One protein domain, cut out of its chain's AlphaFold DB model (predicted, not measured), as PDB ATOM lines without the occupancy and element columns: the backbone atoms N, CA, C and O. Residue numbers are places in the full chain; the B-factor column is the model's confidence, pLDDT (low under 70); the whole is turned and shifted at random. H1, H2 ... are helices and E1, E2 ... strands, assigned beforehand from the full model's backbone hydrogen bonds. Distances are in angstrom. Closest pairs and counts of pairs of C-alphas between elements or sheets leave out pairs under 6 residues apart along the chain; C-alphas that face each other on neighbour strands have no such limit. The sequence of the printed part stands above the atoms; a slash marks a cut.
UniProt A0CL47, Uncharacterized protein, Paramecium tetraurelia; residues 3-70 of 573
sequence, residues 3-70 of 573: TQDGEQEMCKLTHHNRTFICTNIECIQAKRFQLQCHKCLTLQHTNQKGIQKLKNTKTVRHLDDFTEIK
ATOM      1  N   THR A   3      96.467 -35.277  68.541       60.56
ATOM      2  CA  THR A   3      95.919 -33.920  68.533       60.56
ATOM      3  C   THR A   3      96.383 -33.257  69.823       60.56
ATOM      4  O   THR A   3      96.233 -33.862  70.879       60.56
ATOM      5  N   GLN A   4      96.981 -32.063  69.773       57.59
ATOM      6  CA  GLN A   4      97.157 -31.302  71.011       57.59
ATOM      7  C   GLN A   4      95.764 -31.101  71.616       57.59
ATOM      8  O   GLN A   4      94.895 -30.556  70.936       57.59
ATOM      9  N   ASP A   5      95.566 -31.573  72.847       45.25
ATOM     10  CA  ASP A   5      94.335 -31.465  73.641       45.25
ATOM     11  C   ASP A   5      94.051 -30.005  74.049       45.25
ATOM     12  O   ASP A   5      93.876 -29.672  75.218       45.25
ATOM     13  N   GLY A   6      94.016 -29.093  73.078       47.75
ATOM     14  CA  GLY A   6      93.205 -27.897  73.206       47.75
ATOM     15  C   GLY A   6      91.762 -28.357  73.093       47.75
ATOM     16  O   GLY A   6      91.412 -28.956  72.076       47.75
ATOM     17  N   GLU A   7      90.981 -28.150  74.156       52.00
ATOM     18  CA  GLU A   7      89.532 -28.357  74.240       52.00
ATOM     19  C   GLU A   7      88.897 -28.429  72.848       52.00
ATOM     20  O   GLU A   7      88.926 -27.441  72.112       52.00
ATOM     21  N   GLN A   8      88.390 -29.604  72.446       61.47
ATOM     22  CA  GLN A   8      87.750 -29.766  71.140       61.47
ATOM     23  C   GLN A   8      86.654 -28.707  71.013       61.47
ATOM     24  O   GLN A   8      85.580 -28.854  71.593       61.47
ATOM     25  N   GLU A   9      86.942 -27.619  70.290       67.19
ATOM     26  CA  GLU A   9      86.024 -26.493  70.201       67.19
ATOM     27  C   GLU A   9      84.707 -27.005  69.625       67.19
ATOM     28  O   GLU A   9      84.613 -27.356  68.441       67.19
ATOM     29  N   MET A  10      83.670 -27.048  70.462       79.12
ATOM     30  CA  MET A  10      82.350 -27.431  70.004       79.12
ATOM     31  C   MET A  10      81.899 -26.448  68.925       79.12
ATOM     32  O   MET A  10      82.080 -25.227  69.007       79.12
ATOM     33  N   CYS A  11      81.310 -26.976  67.858       80.94
ATOM     34  CA  CYS A  11      80.749 -26.132  66.823       80.94
ATOM     35  C   CYS A  11      79.644 -25.248  67.419       80.94
ATOM     36  O   CYS A  11      78.638 -25.758  67.901       80.94
ATOM     37  N   LYS A  12      79.791 -23.919  67.336       81.50
ATOM     38  CA  LYS A  12      78.830 -22.951  67.896       81.50
ATOM     39  C   LYS A  12      77.407 -23.097  67.338       81.50
ATOM     40  O   LYS A  12      76.464 -22.667  67.984       81.50
ATOM     41  N   LEU A  13      77.255 -23.671  66.141       78.06
ATOM     42  CA  LEU A  13      75.962 -23.832  65.462       78.06
ATOM     43  C   LEU A  13      75.260 -25.153  65.780       78.06
ATOM     44  O   LEU A  13      74.042 -25.242  65.661       78.06
ATOM     45  N   THR A  14      76.017 -26.201  66.094       81.31
ATOM     46  CA  THR A  14      75.468 -27.559  66.223       81.31
ATOM     47  C   THR A  14      75.749 -28.189  67.577       81.31
ATOM     48  O   THR A  14      75.156 -29.218  67.869       81.31
ATOM     49  N   HIS A  15      76.653 -27.621  68.376       81.50
ATOM     50  CA  HIS A  15      77.192 -28.206  69.608       81.50
ATOM     51  C   HIS A  15      77.807 -29.605  69.419       81.50
ATOM     52  O   HIS A  15      77.904 -30.371  70.365       81.50
ATOM     53  N   HIS A  16      78.219 -29.950  68.193       82.44
ATOM     54  CA  HIS A  16      78.960 -31.181  67.909       82.44
ATOM     55  C   HIS A  16      80.458 -30.884  67.805       82.44
ATOM     56  O   HIS A  16      80.849 -29.785  67.389       82.44
ATOM     57  N   ASN A  17      81.289 -31.882  68.105       82.50
ATOM     58  CA  ASN A  17      82.738 -31.764  67.977       82.50
ATOM     59  C   ASN A  17      83.128 -31.521  66.516       82.50
ATOM     60  O   ASN A  17      82.551 -32.069  65.570       82.50
ATOM     61  N   ARG A  18      84.117 -30.652  66.328       84.19
ATOM     62  CA  ARG A  18      84.728 -30.426  65.025       84.19
ATOM     63  C   ARG A  18      85.711 -31.565  64.778       84.19
ATOM     64  O   ARG A  18      86.809 -31.539  65.310       84.19
ATOM     65  N   THR A  19      85.303 -32.579  64.024       89.06
ATOM     66  CA  THR A  19      86.118 -33.783  63.780       89.06
ATOM     67  C   THR A  19      86.262 -34.135  62.306       89.06
ATOM     68  O   THR A  19      87.035 -35.029  61.985       89.06
ATOM     69  N   PHE A  20      85.576 -33.440  61.397       89.88
ATOM     70  CA  PHE A  20      85.550 -33.769  59.974       89.88
ATOM     71  C   PHE A  20      86.366 -32.779  59.146       89.88
ATOM     72  O   PHE A  20      86.366 -31.568  59.401       89.88
ATOM     73  N   ILE A  21      87.030 -33.310  58.121       90.12
ATOM     74  CA  ILE A  21      87.775 -32.559  57.110       90.12
ATOM     75  C   ILE A  21      87.365 -33.060  55.724       90.12
ATOM     76  O   ILE A  21      87.137 -34.250  55.529       90.12
ATOM     77  N   CYS A  22      87.286 -32.150  54.750       88.75
ATOM     78  CA  CYS A  22      87.125 -32.526  53.349       88.75
ATOM     79  C   CYS A  22      88.490 -32.852  52.725       88.75
ATOM     80  O   CYS A  22      89.393 -32.012  52.741       88.75
ATOM     81  N   THR A  23      88.631 -34.053  52.171       87.94
ATOM     82  CA  THR A  23      89.867 -34.561  51.558       87.94
ATOM     83  C   THR A  23      89.967 -34.270  50.057       87.94
ATOM     84  O   THR A  23      90.980 -34.589  49.433       87.94
ATOM     85  N   ASN A  24      88.968 -33.607  49.468       87.25
ATOM     86  CA  ASN A  24      88.985 -33.255  48.054       87.25
ATOM     87  C   ASN A  24      90.097 -32.251  47.704       87.25
ATOM     88  O   ASN A  24      90.291 -31.238  48.382       87.25
ATOM     89  N   ILE A  25      90.780 -32.484  46.580       82.56
ATOM     90  CA  ILE A  25      91.930 -31.680  46.158       82.56
ATOM     91  C   ILE A  25      91.586 -30.216  45.835       82.56
ATOM     92  O   ILE A  25      92.405 -29.331  46.085       82.56
ATOM     93  N   GLU A  26      90.379 -29.926  45.337       82.81
ATOM     94  CA  GLU A  26      89.942 -28.559  45.018       82.81
ATOM     95  C   GLU A  26      89.732 -27.744  46.297       82.81
ATOM     96  O   GLU A  26      90.221 -26.616  46.421       82.81
ATOM     97  N   CYS A  27      89.069 -28.347  47.289       80.75
ATOM     98  CA  CYS A  27      88.949 -27.768  48.625       80.75
ATOM     99  C   CYS A  27      90.322 -27.565  49.255       80.75
ATOM    100  O   CYS A  27      90.537 -26.561  49.946       80.75
ATOM    101  N   ILE A  28      91.259 -28.467  48.936       78.75
ATOM    102  CA  ILE A  28      92.609 -28.385  49.454       78.75
ATOM    103  C   ILE A  28      93.388 -27.187  48.923       78.75
ATOM    104  O   ILE A  28      93.997 -26.414  49.667       78.75
ATOM    105  N   GLN A  29      93.331 -26.992  47.615       79.69
ATOM    106  CA  GLN A  29      94.016 -25.896  46.944       79.69
ATOM    107  C   GLN A  29      93.394 -24.533  47.268       79.69
ATOM    108  O   GLN A  29      94.110 -23.537  47.368       79.69
ATOM    109  N   ALA A  30      92.079 -24.487  47.503       77.81
ATOM    110  CA  ALA A  30      91.356 -23.262  47.837       77.81
ATOM    111  C   ALA A  30      91.657 -22.716  49.248       77.81
ATOM    112  O   ALA A  30      91.137 -21.657  49.606       77.81
ATOM    113  N   LYS A  31      92.472 -23.416  50.056       68.62
ATOM    114  CA  LYS A  31      92.828 -23.047  51.440       68.62
ATOM    115  C   LYS A  31      91.612 -22.815  52.354       68.62
ATOM    116  O   LYS A  31      91.720 -22.109  53.351       68.62
ATOM    117  N   ARG A  32      90.446 -23.401  52.047       66.94
ATOM    118  CA  ARG A  32      89.171 -23.189  52.775       66.94
ATOM    119  C   ARG A  32      89.082 -23.968  54.097       66.94
ATOM    120  O   ARG A  32      87.998 -24.323  54.548       66.94
ATOM    121  N   PHE A  33      90.215 -24.274  54.710       64.50
ATOM    122  CA  PHE A  33      90.306 -25.339  55.693       64.50
ATOM    123  C   PHE A  33      90.065 -24.896  57.113       64.50
ATOM    124  O   PHE A  33      90.838 -24.118  57.667       64.50
ATOM    125  N   GLN A  34      89.059 -25.499  57.730       68.62
ATOM    126  CA  GLN A  34      88.935 -25.570  59.174       68.62
ATOM    127  C   GLN A  34      88.388 -26.952  59.508       68.62
ATOM    128  O   GLN A  34      87.552 -27.484  58.778       68.62
ATOM    129  N   LEU A  35      88.880 -27.550  60.586       82.56
ATOM    130  CA  LEU A  35      88.241 -28.698  61.214       82.56
ATOM    131  C   LEU A  35      86.794 -28.295  61.558       82.56
ATOM    132  O   LEU A  35      86.591 -27.301  62.259       82.56
ATOM    133  N   GLN A  36      85.781 -28.995  61.039       86.00
ATOM    134  CA  GLN A  36      84.367 -28.667  61.286       86.00
ATOM    135  C   GLN A  36      83.560 -29.899  61.697       86.00
ATOM    136  O   GLN A  36      84.022 -31.032  61.603       86.00
ATOM    137  N   CYS A  37      82.332 -29.697  62.178       88.31
ATOM    138  CA  CYS A  37      81.399 -30.808  62.339       88.31
ATOM    139  C   CYS A  37      80.786 -31.174  60.977       88.31
ATOM    140  O   CYS A  37      80.550 -30.286  60.150       88.31
ATOM    141  N   HIS A  38      80.417 -32.443  60.785       88.69
ATOM    142  CA  HIS A  38      79.860 -32.963  59.530       88.69
ATOM    143  C   HIS A  38      78.751 -32.071  58.943       88.69
ATOM    144  O   HIS A  38      78.848 -31.615  57.811       88.69
ATOM    145  N   LYS A  39      77.743 -31.703  59.749       85.38
ATOM    146  CA  LYS A  39      76.605 -30.872  59.308       85.38
ATOM    147  C   LYS A  39      77.011 -29.490  58.771       85.38
ATOM    148  O   LYS A  39      76.408 -29.020  57.810       85.38
ATOM    149  N   CYS A  40      78.016 -28.837  59.364       84.69
ATOM    150  CA  CYS A  40      78.510 -27.543  58.878       84.69
ATOM    151  C   CYS A  40      79.284 -27.707  57.572       84.69
ATOM    152  O   CYS A  40      79.066 -26.934  56.643       84.69
ATOM    153  N   LEU A  41      80.098 -28.759  57.473       84.81
ATOM    154  CA  LEU A  41      80.822 -29.103  56.257       84.81
ATOM    155  C   LEU A  41      79.843 -29.409  55.104       84.81
ATOM    156  O   LEU A  41      79.966 -28.833  54.023       84.81
ATOM    157  N   THR A  42      78.797 -30.211  55.348       85.44
ATOM    158  CA  THR A  42      77.716 -30.478  54.384       85.44
ATOM    159  C   THR A  42      77.023 -29.191  53.962       85.44
ATOM    160  O   THR A  42      76.844 -28.964  52.770       85.44
ATOM    161  N   LEU A  43      76.663 -28.310  54.901       82.88
ATOM    162  CA  LEU A  43      76.053 -27.016  54.581       82.88
ATOM    163  C   LEU A  43      76.983 -26.139  53.732       82.88
ATOM    164  O   LEU A  43      76.524 -25.556  52.757       82.88
ATOM    165  N   GLN A  44      78.282 -26.072  54.032       79.12
ATOM    166  CA  GLN A  44      79.235 -25.305  53.222       79.12
ATOM    167  C   GLN A  44      79.307 -25.787  51.767       79.12
ATOM    168  O   GLN A  44      79.469 -24.969  50.862       79.12
ATOM    169  N   HIS A  45      79.164 -27.093  51.541       77.81
ATOM    170  CA  HIS A  45      79.266 -27.699  50.212       77.81
ATOM    171  C   HIS A  45      77.912 -27.795  49.482       77.81
ATOM    172  O   HIS A  45      77.882 -27.794  48.255       77.81
ATOM    173  N   THR A  46      76.781 -27.814  50.200       76.62
ATOM    174  CA  THR A  46      75.426 -27.901  49.613       76.62
ATOM    175  C   THR A  46      74.739 -26.547  49.427       76.62
ATOM    176  O   THR A  46      73.909 -26.394  48.529       76.62
ATOM    177  N   ASN A  47      75.041 -25.546  50.260       65.94
ATOM    178  CA  ASN A  47      74.213 -24.348  50.372       65.94
ATOM    179  C   ASN A  47      74.580 -23.288  49.311       65.94
ATOM    180  O   ASN A  47      75.354 -22.360  49.540       65.94
ATOM    181  N   GLN A  48      73.979 -23.420  48.124       54.25
ATOM    182  CA  GLN A  48      74.200 -22.559  46.951       54.25
ATOM    183  C   GLN A  48      73.679 -21.113  47.093       54.25
ATOM    184  O   GLN A  48      74.047 -20.263  46.287       54.25
ATOM    185  N   LYS A  49      72.816 -20.796  48.074       49.94
ATOM    186  CA  LYS A  49      72.090 -19.504  48.114       49.94
ATOM    187  C   LYS A  49      72.802 -18.372  48.874       49.94
ATOM    188  O   LYS A  49      72.556 -17.211  48.574       49.94
ATOM    189  N   GLY A  50      73.724 -18.673  49.793       48.56
ATOM    190  CA  GLY A  50      74.467 -17.652  50.560       48.56
ATOM    191  C   GLY A  50      75.746 -17.135  49.885       48.56
ATOM    192  O   GLY A  50      76.226 -16.054  50.213       48.56
ATOM    193  N   ILE A  51      76.284 -17.879  48.912       46.56
ATOM    194  CA  ILE A  51      77.554 -17.585  48.218       46.56
ATOM    195  C   ILE A  51      77.291 -17.159  46.755       46.56
ATOM    196  O   ILE A  51      78.160 -17.221  45.896       46.56
ATOM    197  N   GLN A  52      76.092 -16.660  46.430       46.09
ATOM    198  CA  GLN A  52      75.784 -16.152  45.079       46.09
ATOM    199  C   GLN A  52      76.519 -14.844  44.712       46.09
ATOM    200  O   GLN A  52      76.435 -14.392  43.571       46.09
ATOM    201  N   LYS A  53      77.283 -14.238  45.636       49.06
ATOM    202  CA  LYS A  53      78.152 -13.087  45.324       49.06
ATOM    203  C   LYS A  53      79.517 -13.465  44.729       49.06
ATOM    204  O   LYS A  53      80.192 -12.583  44.211       49.06
ATOM    205  N   LEU A  54      79.909 -14.743  44.714       51.91
ATOM    206  CA  LEU A  54      81.128 -15.226  44.041       51.91
ATOM    207  C   LEU A  54      80.736 -15.990  42.764       51.91
ATOM    208  O   LEU A  54      80.711 -17.214  42.728       51.91
ATOM    209  N   LYS A  55      80.381 -15.244  41.712       46.88
ATOM    210  CA  LYS A  55      79.682 -15.726  40.502       46.88
ATOM    211  C   LYS A  55      80.385 -16.782  39.624       46.88
ATOM    212  O   LYS A  55      79.784 -17.176  38.636       46.88
ATOM    213  N   ASN A  56      81.573 -17.296  39.961       53.88
ATOM    214  CA  ASN A  56      82.325 -18.202  39.070       53.88
ATOM    215  C   ASN A  56      82.810 -19.528  39.693       53.88
ATOM    216  O   ASN A  56      83.547 -20.262  39.038       53.88
ATOM    217  N   THR A  57      82.429 -19.891  40.922       50.59
ATOM    218  CA  THR A  57      82.864 -21.180  41.496       50.59
ATOM    219  C   THR A  57      81.844 -22.284  41.217       50.59
ATOM    220  O   THR A  57      80.729 -22.231  41.736       50.59
ATOM    221  N   LYS A  58      82.233 -23.272  40.392       56.09
ATOM    222  CA  LYS A  58      81.493 -24.522  40.128       56.09
ATOM    223  C   LYS A  58      80.929 -25.107  41.429       56.09
ATOM    224  O   LYS A  58      81.606 -25.139  42.451       56.09
ATOM    225  N   THR A  59      79.687 -25.582  41.374       56.28
ATOM    226  CA  THR A  59      79.036 -26.312  42.469       56.28
ATOM    227  C   THR A  59      79.849 -27.550  42.820       56.28
ATOM    228  O   THR A  59      80.027 -28.430  41.976       56.28
ATOM    229  N   VAL A  60      80.324 -27.608  44.055       56.81
ATOM    230  CA  VAL A  60      81.194 -28.664  44.554       56.81
ATOM    231  C   VAL A  60      80.332 -29.871  44.958       56.81
ATOM    232  O   VAL A  60      79.504 -29.752  45.855       56.81
ATOM    233  N   ARG A  61      80.458 -31.012  44.261       65.69
ATOM    234  CA  ARG A  61      79.569 -32.193  44.408       65.69
ATOM    235  C   ARG A  61      80.122 -33.324  45.292       65.69
ATOM    236  O   ARG A  61      79.504 -34.375  45.369       65.69
ATOM    237  N   HIS A  62      81.262 -33.139  45.945       74.88
ATOM    238  CA  HIS A  62      82.016 -34.234  46.564       74.88
ATOM    239  C   HIS A  62      81.707 -34.441  48.066       74.88
ATOM    240  O   HIS A  62      82.588 -34.385  48.923       74.88
ATOM    241  N   LEU A  63      80.431 -34.640  48.413       75.69
ATOM    242  CA  LEU A  63      80.024 -34.859  49.814       75.69
ATOM    243  C   LEU A  63      80.598 -36.151  50.422       75.69
ATOM    244  O   LEU A  63      80.719 -36.231  51.640       75.69
ATOM    245  N   ASP A  64      80.997 -37.104  49.580       80.00
ATOM    246  CA  ASP A  64      81.595 -38.377  49.991       80.00
ATOM    247  C   ASP A  64      83.065 -38.235  50.442       80.00
ATOM    248  O   ASP A  64      83.613 -39.138  51.068       80.00
ATOM    249  N   ASP A  65      83.693 -37.077  50.206       84.44
ATOM    250  CA  ASP A  65      85.099 -36.811  50.552       84.44
ATOM    251  C   ASP A  65      85.264 -36.273  51.990       84.44
ATOM    252  O   ASP A  65      86.254 -35.611  52.315       84.44
ATOM    253  N   PHE A  66      84.272 -36.464  52.860       90.44
ATOM    254  CA  PHE A  66      84.342 -36.034  54.256       90.44
ATOM    255  C   PHE A  66      84.882 -37.164  55.116       90.44
ATOM    256  O   PHE A  66      84.256 -38.209  55.265       90.44
ATOM    257  N   THR A  67      86.042 -36.942  55.717       90.38
ATOM    258  CA  THR A  67      86.721 -37.956  56.523       90.38
ATOM    259  C   THR A  67      86.939 -37.422  57.927       90.38
ATOM    260  O   THR A  67      87.259 -36.242  58.118       90.38
ATOM    261  N   GLU A  68      86.757 -38.280  58.929       91.62
ATOM    262  CA  GLU A  68      87.127 -37.930  60.293       91.62
ATOM    263  C   GLU A  68      88.643 -37.755  60.398       91.62
ATOM    264  O   GLU A  68      89.431 -38.554  59.888       91.62
ATOM    265  N   ILE A  69      89.073 -36.712  61.105       88.31
ATOM    266  CA  ILE A  69      90.492 -36.424  61.305       88.31
ATOM    267  C   ILE A  69      91.204 -37.580  62.005       88.31
ATOM    268  O   ILE A  69      92.359 -37.856  61.708       88.31
ATOM    269  N   LYS A  70      90.503 -38.307  62.881       88.06
ATOM    270  CA  LYS A  70      91.039 -39.494  63.548       88.06
ATOM    271  C   LYS A  70      91.432 -40.576  62.539       88.06
ATOM    272  O   LYS A  70      92.523 -41.130  62.647       88.06
TER     273      LYS A  70
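What this domain is: This is residues 3 to 70 of the 573 residues of an uncharacterized protein of Paramecium tetraurelia (UniProt A0CL47). With little regular structure, this is a two-strand ribbon, E1 and E2, with helix H2 packed by E1; small H1 follows E1, and loop residues 49 to 58 stick out. The 68 printed residues hold E1, H1, H2, E2 in that order: mixed, antiparallel, with 20 residues in named elements. It is only just compact, close to loose, with a radius of gyration of the C-alphas of 12.8 A, spanning 39 by 24 by 19 A.

Where its parts are: E1 is residues 20 to 22, from C-alpha 20 at (85.550, -33.769, 59.974). H1 is residues 25 to 29; H2, residues 38 to 46, is 12.0 A long. E2, residues 66 to 68, ends at (87.127, -37.930, 60.293).

How they stand to each other: E1 and E2 are antiparallel, 142 degrees; N 21 and O 67 are 2.9 A apart. E1 and H2 come closest at the C-alphas of Phe 20 and His 38, 5.8 A. H1 is apart from E2. In H1 and H2 every O i to N i+4 pair is within hydrogen-bond range.

The domain as a whole: The printed part has no cut. H2 to E2 is a long link. Residues 3 to 9, 31 to 34 and 47 to 61 have pLDDT under 70.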